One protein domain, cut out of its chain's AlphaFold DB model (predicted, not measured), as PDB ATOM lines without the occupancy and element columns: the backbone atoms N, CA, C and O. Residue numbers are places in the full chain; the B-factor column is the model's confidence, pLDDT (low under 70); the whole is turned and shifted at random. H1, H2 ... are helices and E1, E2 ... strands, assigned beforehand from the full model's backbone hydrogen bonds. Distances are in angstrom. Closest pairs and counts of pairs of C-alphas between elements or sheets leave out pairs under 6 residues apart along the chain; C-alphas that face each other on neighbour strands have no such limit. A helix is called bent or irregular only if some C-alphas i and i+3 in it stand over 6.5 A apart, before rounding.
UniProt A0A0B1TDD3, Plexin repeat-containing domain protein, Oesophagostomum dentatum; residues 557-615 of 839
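Overview. This is residues 557 to 615 of the 839 residues of the protein "Plexin repeat-containing domain protein" of Oesophagostomum dentatum (UniProt A0A0B1TDD3). A small two-stranded hairpin, E1 and E2, lies at the middle of an elongated domain, with short helices about it and much of the chain in loops. H2 and the loop after it lie toward one end of the long axis and H3 toward the other, with H1 beside the hairpin and meeting H3; the long link from H2 to H3 passes along E1 on its way between the ends. The printed part has 59 residues with three named helices and two named strands, in the order H1, E1, E2, H2, H3, and the sheet, E1 then E2, is antiparallel. The class is mixed, helices and strands, though under half of the residues are in named elements. The whole is compact, with a radius of gyration of the C-alphas of 10.7 A, and spans 33 by 20 by 18 A.

Along the chain. E1 is residues 571 to 574, 10.1 A from first to last C-alpha, beginning at C-alpha 571 (38.247, 46.439, 2.165). E2 is residues 579 to 582, also 10.1 A long. H2 follows as residues 583 to 589, 9.5 A long, and is irregular: C-alphas 584 and 587 are 7.4 A apart. H1 is residues 562 to 565, beginning at C-alpha 562 (37.335, 37.302, -1.703). H3 is residues 607 to 613, 9.7 A long, ending at C-alpha 613 (36.389, 33.815, -10.066).

Arrangement. E1 and E2 are a hairpin with a tight link, antiparallel at 147 degrees between their directions. N 572 and O 581, 2.9 A, and N 574 and O 579, 2.8 A, are within hydrogen-bond range. Residues 572 to 573 of E1 also pair, antiparallel, with residues 599 to 600. The closest C-alphas of H1 and E1 are those of Cys 562 and Trp 573, 5.7 A apart; those of H1 and E2 are Cys 565 and Cys 580, 5.5 A. The closest C-alphas of E1 and H2 are those of Cys 571 and Met 583, 5.8 A apart. H1 and H3 touch, their closest C-alphas being those of Cys 562 and Cys 612, 5.7 A apart. H2 is apart from H1 and from H3, and H3 is apart from both strands. In H3 every O i to N i+4 pair is within hydrogen-bond range; in H2 it is 1 of 3, beside 3 of 4 O i to N i+3 pairs, and H1 is too short for an O i to N i+4 pair.

Size, cuts and confidence. The two C-alphas farthest apart, those of Tyr 592 and Gly 605, are 33.0 A apart. The printed part has no cut. The link from H2 to H3, residues 590 to 606, is long; the other links are tight. The mean pLDDT of the printed part is 70.7, and 20 residues are under 70, among them residues 601 to 615.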
ATOM      1  N   SER A 557      41.128  42.294   7.957       79.38
ATOM      2  CA  SER A 557      42.081  41.235   8.314       79.38
ATOM      3  C   SER A 557      41.465  39.942   8.869       79.38
ATOM      4  O   SER A 557      42.160  38.930   8.886       79.38
ATOM      5  N   SER A 558      40.207  39.944   9.332       83.81
ATOM      6  CA  SER A 558      39.493  38.731   9.769       83.81
ATOM      7  C   SER A 558      38.595  38.119   8.684       83.81
ATOM      8  O   SER A 558      37.875  37.157   8.959       83.81
ATOM      9  N   LEU A 559      38.646  38.636   7.451       86.19
ATOM     10  CA  LEU A 559      37.901  38.125   6.300       86.19
ATOM     11  C   LEU A 559      38.822  37.256   5.431       86.19
ATOM     12  O   LEU A 559      39.836  37.718   4.904       86.19
ATOM     13  N   TYR A 560      38.469  35.978   5.280       83.75
ATOM     14  CA  TYR A 560      39.358  34.953   4.711       83.75
ATOM     15  C   TYR A 560      39.027  34.551   3.268       83.75
ATOM     16  O   TYR A 560      39.684  33.669   2.724       83.75
ATOM     17  N   THR A 561      38.021  35.172   2.648       82.81
ATOM     18  CA  THR A 561      37.600  34.887   1.267       82.81
ATOM     19  C   THR A 561      37.387  36.181   0.490       82.81
ATOM     20  O   THR A 561      36.974  37.188   1.074       82.81
ATOM     21  N   CYS A 562      37.601  36.155  -0.831       78.94
ATOM     22  CA  CYS A 562      37.335  37.302  -1.703       78.94
ATOM     23  C   CYS A 562      35.891  37.800  -1.555       78.94
ATOM     24  O   CYS A 562      35.649  38.989  -1.353       78.94
ATOM     25  N   THR A 563      34.932  36.872  -1.558       80.38
ATOM     26  CA  THR A 563      33.497  37.159  -1.447       80.38
ATOM     27  C   THR A 563      33.146  37.919  -0.166       80.38
ATOM     28  O   THR A 563      32.412  38.898  -0.239       80.38
ATOM     29  N   GLN A 564      33.680  37.513   0.993       84.81
ATOM     30  CA  GLN A 564      33.481  38.241   2.255       84.81
ATOM     31  C   GLN A 564      34.223  39.580   2.249       84.81
ATOM     32  O   GLN A 564      33.682  40.590   2.679       84.81
ATOM     33  N   CYS A 565      35.452  39.602   1.731       84.44
ATOM     34  CA  CYS A 565      36.274  40.804   1.703       84.44
ATOM     35  C   CYS A 565      35.624  41.952   0.927       84.44
ATOM     36  O   CYS A 565      35.632  43.090   1.379       84.44
ATOM     37  N   LEU A 566      35.051  41.656  -0.242       82.69
ATOM     38  CA  LEU A 566      34.460  42.668  -1.116       82.69
ATOM     39  C   LEU A 566      33.036  43.083  -0.705       82.69
ATOM     40  O   LEU A 566      32.495  44.012  -1.302       82.69
ATOM     41  N   GLN A 567      32.424  42.413   0.282       77.75
ATOM     42  CA  GLN A 567      31.156  42.849   0.883       77.75
ATOM     43  C   GLN A 567      31.342  44.075   1.790       77.75
ATOM     44  O   GLN A 567      30.418  44.877   1.915       77.75
ATOM     45  N   GLU A 568      32.523  44.237   2.392       76.12
ATOM     46  CA  GLU A 568      32.821  45.334   3.311       76.12
ATOM     47  C   GLU A 568      33.409  46.557   2.594       76.12
ATOM     48  O   GLU A 568      34.317  46.467   1.761       76.12
ATOM     49  N   GLN A 569      32.913  47.745   2.946       68.56
ATOM     50  CA  GLN A 569      33.433  48.997   2.395       68.56
ATOM     51  C   GLN A 569      34.834  49.303   2.948       68.56
ATOM     52  O   GLN A 569      35.142  49.002   4.098       68.56
ATOM     53  N   LYS A 570      35.690  49.922   2.121       75.75
ATOM     54  CA  LYS A 570      37.138  50.130   2.359       75.75
ATOM     55  C   LYS A 570      37.998  48.854   2.449       75.75
ATOM     56  O   LYS A 570      39.212  48.977   2.624       75.75
ATOM     57  N   CYS A 571      37.443  47.654   2.287       82.38
ATOM     58  CA  CYS A 571      38.247  46.439   2.165       82.38
ATOM     59  C   CYS A 571      38.672  46.178   0.709       82.38
ATOM     60  O   CYS A 571      37.969  46.505  -0.251       82.38
ATOM     61  N   MET A 572      39.853  45.585   0.544       85.12
ATOM     62  CA  MET A 572      40.398  45.146  -0.738       85.12
ATOM     63  C   MET A 572      40.963  43.731  -0.610       85.12
ATOM     64  O   MET A 572      41.627  43.393   0.375       85.12
ATOM     65  N   TRP A 573      40.702  42.906  -1.620       83.44
ATOM     66  CA  TRP A 573      41.190  41.535  -1.689       83.44
ATOM     67  C   TRP A 573      42.463  41.464  -2.524       83.44
ATOM     68  O   TRP A 573      42.507  42.004  -3.627       83.44
ATOM     69  N   CYS A 574      43.479  40.768  -2.022       79.19
ATOM     70  CA  CYS A 574      44.721  40.500  -2.731       79.19
ATOM     71  C   CYS A 574      44.835  39.001  -3.072       79.19
ATOM     72  O   CYS A 574      45.184  38.220  -2.178       79.19
ATOM     73  N   PRO A 575      44.594  38.580  -4.334       72.00
ATOM     74  CA  PRO A 575      44.642  37.170  -4.731       72.00
ATOM     75  C   PRO A 575      46.010  36.528  -4.472       72.00
ATOM     76  O   PRO A 575      46.094  35.545  -3.744       72.00
ATOM     77  N   SER A 576      47.087  37.174  -4.936       68.06
ATOM     78  CA  SER A 576      48.491  36.720  -4.804       68.06
ATOM     79  C   SER A 576      48.981  36.463  -3.366       68.06
ATOM     80  O   SER A 576      49.999  35.804  -3.166       68.06
ATOM     81  N   THR A 577      48.268  36.945  -2.340       71.31
ATOM     82  CA  THR A 577      48.557  36.613  -0.930       71.31
ATOM     83  C   THR A 577      47.389  35.945  -0.202       71.31
ATOM     84  O   THR A 577      47.534  35.575   0.969       71.31
ATOM     85  N   ASN A 578      46.248  35.757  -0.878       76.56
ATOM     86  CA  ASN A 578      44.988  35.243  -0.338       76.56
ATOM     87  C   ASN A 578      44.518  36.025   0.914       76.56
ATOM     88  O   ASN A 578      44.139  35.437   1.931       76.56
ATOM     89  N   ARG A 579      44.670  37.360   0.897       80.50
ATOM     90  CA  ARG A 579      44.411  38.253   2.045       80.50
ATOM     91  C   ARG A 579      43.367  39.307   1.721       80.50
ATOM     92  O   ARG A 579      43.481  40.005   0.715       80.50
ATOM     93  N   CYS A 580      42.460  39.522   2.665       83.81
ATOM     94  CA  CYS A 580      41.697  40.753   2.758       83.81
ATOM     95  C   CYS A 580      42.437  41.764   3.642       83.81
ATOM     96  O   CYS A 580      42.964  41.407   4.699       83.81
ATOM     97  N   ILE A 581      42.499  43.023   3.210       82.12
ATOM     98  CA  ILE A 581      43.100  44.122   3.973       82.12
ATOM     99  C   ILE A 581      42.262  45.399   3.835       82.12
ATOM    100  O   ILE A 581      41.472  45.535   2.903       82.12
ATOM    101  N   ASN A 582      42.445  46.347   4.752       78.00
ATOM    102  CA  ASN A 582      41.901  47.695   4.606       78.00
ATOM    103  C   ASN A 582      42.739  48.459   3.563       78.00
ATOM    104  O   ASN A 582      43.969  48.389   3.605       78.00
ATOM    105  N   MET A 583      42.092  49.193   2.652       75.88
ATOM    106  CA  MET A 583      42.755  50.035   1.644       75.88
ATOM    107  C   MET A 583      43.753  51.026   2.257       75.88
ATOM    108  O   MET A 583      44.855  51.204   1.743       75.88
ATOM    109  N   GLU A 584      43.420  51.608   3.408       70.88
ATOM    110  CA  GLU A 584      44.282  52.547   4.141       70.88
ATOM    111  C   GLU A 584      45.528  51.852   4.732       70.88
ATOM    112  O   GLU A 584      46.551  52.489   4.980       70.88
ATOM    113  N   ALA A 585      45.472  50.525   4.894       70.25
ATOM    114  CA  ALA A 585      46.562  49.668   5.356       70.25
ATOM    115  C   ALA A 585      47.330  48.975   4.213       70.25
ATOM    116  O   ALA A 585      48.164  48.100   4.479       70.25
ATOM    117  N   TYR A 586      47.086  49.351   2.948       75.69
ATOM    118  CA  TYR A 586      47.790  48.800   1.783       75.69
ATOM    119  C   TYR A 586      49.306  48.956   1.908       75.69
ATOM    120  O   TYR A 586      50.041  47.970   1.834       75.69
ATOM    121  N   ALA A 587      49.768  50.179   2.190       69.75
ATOM    122  CA  ALA A 587      51.190  50.478   2.322       69.75
ATOM    123  C   ALA A 587      51.856  49.637   3.423       69.75
ATOM    124  O   ALA A 587      52.977  49.176   3.230       69.75
ATOM    125  N   LEU A 588      51.166  49.382   4.545       72.06
ATOM    126  CA  LEU A 588      51.647  48.496   5.611       72.06
ATOM    127  C   LEU A 588      51.745  47.043   5.125       72.06
ATOM    128  O   LEU A 588      52.795  46.411   5.228       72.06
ATOM    129  N   SER A 589      50.647  46.529   4.573       72.88
ATOM    130  CA  SER A 589      50.480  45.111   4.248       72.88
ATOM    131  C   SER A 589      51.323  44.643   3.067       72.88
ATOM    132  O   SER A 589      51.751  43.488   3.071       72.88
ATOM    133  N   PHE A 590      51.550  45.518   2.082       75.75
ATOM    134  CA  PHE A 590      52.175  45.208   0.791       75.75
ATOM    135  C   PHE A 590      53.279  46.209   0.417       75.75
ATOM    136  O   PHE A 590      53.463  46.586  -0.740       75.75
ATOM    137  N   ALA A 591      54.031  46.618   1.439       72.00
ATOM    138  CA  ALA A 591      55.118  47.594   1.407       72.00
ATOM    139  C   ALA A 591      56.162  47.413   0.300       72.00
ATOM    140  O   ALA A 591      56.778  48.388  -0.109       72.00
ATOM    141  N   TYR A 592      56.376  46.175  -0.142       78.69
ATOM    142  CA  TYR A 592      57.444  45.757  -1.048       78.69
ATOM    143  C   TYR A 592      56.886  45.128  -2.334       78.69
ATOM    144  O   TYR A 592      57.571  44.355  -2.999       78.69
ATOM    145  N   GLY A 593      55.622  45.422  -2.668       73.50
ATOM    146  CA  GLY A 593      54.954  44.885  -3.854       73.50
ATOM    147  C   GLY A 593      54.551  43.413  -3.731       73.50
ATOM    148  O   GLY A 593      54.393  42.747  -4.749       73.50
ATOM    149  N   GLN A 594      54.368  42.889  -2.508       73.25
ATOM    150  CA  GLN A 594      53.933  41.496  -2.301       73.25
ATOM    151  C   GLN A 594      52.501  41.226  -2.797       73.25
ATOM    152  O   GLN A 594      52.099  40.070  -2.861       73.25
ATOM    153  N   CYS A 595      51.728  42.271  -3.109       73.75
ATOM    154  CA  CYS A 595      50.432  42.158  -3.764       73.75
ATOM    155  C   CYS A 595      50.542  42.631  -5.212       73.75
ATOM    156  O   CYS A 595      50.748  43.818  -5.458       73.75
ATOM    157  N   HIS A 596      50.418  41.702  -6.158       67.00
ATOM    158  CA  HIS A 596      50.632  41.982  -7.580       67.00
ATOM    159  C   HIS A 596      49.407  42.610  -8.270       67.00
ATOM    160  O   HIS A 596      49.557  43.413  -9.185       67.00
ATOM    161  N   SER A 597      48.196  42.321  -7.789       65.81
ATOM    162  CA  SER A 597      46.988  43.104  -8.073       65.81
ATOM    163  C   SER A 597      45.979  42.949  -6.939       65.81
ATOM    164  O   SER A 597      46.114  42.067  -6.085       65.81
ATOM    165  N   TRP A 598      44.962  43.807  -6.929       72.44
ATOM    166  CA  TRP A 598      43.895  43.777  -5.940       72.44
ATOM    167  C   TRP A 598      42.520  43.948  -6.576       72.44
ATOM    168  O   TRP A 598      42.361  44.579  -7.621       72.44
ATOM    169  N   VAL A 599      41.508  43.439  -5.883       75.25
ATOM    170  CA  VAL A 599      40.098  43.653  -6.199       75.25
ATOM    171  C   VAL A 599      39.486  44.552  -5.125       75.25
ATOM    172  O   VAL A 599      39.770  44.393  -3.937       75.25
ATOM    173  N   ALA A 600      38.650  45.504  -5.539       74.75
ATOM    174  CA  ALA A 600      37.966  46.457  -4.667       74.75
ATOM    175  C   ALA A 600      36.456  46.465  -4.954       74.75
ATOM    176  O   ALA A 600      36.042  46.476  -6.116       74.75
ATOM    177  N   GLY A 601      35.633  46.481  -3.902       61.00
ATOM    178  CA  GLY A 601      34.172  46.383  -3.990       61.00
ATOM    179  C   GLY A 601      33.487  47.650  -4.516       61.00
ATOM    180  O   GLY A 601      32.901  48.393  -3.741       61.00
ATOM    181  N   HIS A 602      33.528  47.879  -5.832       55.66
ATOM    182  CA  HIS A 602      32.776  48.953  -6.514       55.66
ATOM    183  C   HIS A 602      31.796  48.431  -7.587       55.66
ATOM    184  O   HIS A 602      31.178  49.215  -8.304       55.66
ATOM    185  N   ALA A 603      31.648  47.108  -7.720       42.78
ATOM    186  CA  ALA A 603      30.822  46.474  -8.746       42.78
ATOM    187  C   ALA A 603      29.594  45.779  -8.133       42.78
ATOM    188  O   ALA A 603      29.702  44.692  -7.566       42.78
ATOM    189  N   HIS A 604      28.415  46.387  -8.281       44.44
ATOM    190  CA  HIS A 604      27.145  45.753  -7.919       44.44
ATOM    191  C   HIS A 604      26.754  44.662  -8.939       44.44
ATOM    192  O   HIS A 604      26.864  44.858 -10.149       44.44
ATOM    193  N   GLY A 605      26.234  43.525  -8.464       51.47
ATOM    194  CA  GLY A 605      25.622  42.485  -9.306       51.47
ATOM    195  C   GLY A 605      26.583  41.422  -9.857       51.47
ATOM    196  O   GLY A 605      27.590  41.088  -9.238       51.47
ATOM    197  N   PHE A 606      26.250  40.850 -11.024       43.00
ATOM    198  CA  PHE A 606      26.882  39.649 -11.613       43.00
ATOM    199  C   PHE A 606      28.424  39.725 -11.718       43.00
ATOM    200  O   PHE A 606      29.112  38.706 -11.585       43.00
ATOM    201  N   ALA A 607      28.960  40.940 -11.896       48.75
ATOM    202  CA  ALA A 607      30.390  41.244 -11.946       48.75
ATOM    203  C   ALA A 607      31.147  40.867 -10.658       48.75
ATOM    204  O   ALA A 607      32.279  40.397 -10.746       48.75
ATOM    205  N   PHE A 608      30.509  40.971  -9.485       54.22
ATOM    206  CA  PHE A 608      31.088  40.610  -8.185       54.22
ATOM    207  C   PHE A 608      31.608  39.164  -8.172       54.22
ATOM    208  O   PHE A 608      32.725  38.888  -7.737       54.22
ATOM    209  N   SER A 609      30.831  38.239  -8.752       50.84
ATOM    210  CA  SER A 609      31.234  36.836  -8.860       50.84
ATOM    211  C   SER A 609      32.350  36.606  -9.882       50.84
ATOM    212  O   SER A 609      33.061  35.618  -9.765       50.84
ATOM    213  N   LYS A 610      32.523  37.484 -10.882       56.16
ATOM    214  CA  LYS A 610      33.587  37.348 -11.888       56.16
ATOM    215  C   LYS A 610      34.936  37.807 -11.329       56.16
ATOM    216  O   LYS A 610      35.931  37.129 -11.555       56.16
ATOM    217  N   SER A 611      34.956  38.877 -10.532       61.16
ATOM    218  CA  SER A 611      36.186  39.382  -9.908       61.16
ATOM    219  C   SER A 611      36.785  38.420  -8.874       61.16
ATOM    220  O   SER A 611      38.002  38.344  -8.770       61.16
ATOM    221  N   CYS A 612      35.957  37.640  -8.163       63.91
ATOM    222  CA  CYS A 612      36.438  36.551  -7.299       63.91
ATOM    223  C   CYS A 612      36.620  35.205  -8.028       63.91
ATOM    224  O   CYS A 612      37.306  34.333  -7.516       63.91
ATOM    225  N   ARG A 613      36.081  35.010  -9.243       54.44
ATOM    226  CA  ARG A 613      36.389  33.815 -10.066       54.44
ATOM    227  C   ARG A 613      37.807  33.819 -10.649       54.44
ATOM    228  O   ARG A 613      38.246  32.783 -11.128       54.44
ATOM    229  N   LEU A 614      38.526  34.939 -10.555       53.84
ATOM    230  CA  LEU A 614      39.975  35.028 -10.785       53.84
ATOM    231  C   LEU A 614      40.804  34.423  -9.621       53.84
ATOM    232  O   LEU A 614      42.007  34.630  -9.546       53.84
ATOM    233  N   GLU A 615      40.187  33.654  -8.714       50.69
ATOM    234  CA  GLU A 615      40.862  32.849  -7.676       50.69
ATOM    235  C   GLU A 615      41.654  31.636  -8.225       50.69
ATOM    236  O   GLU A 615      42.235  30.872  -7.449       50.69
TER     237      GLU A 615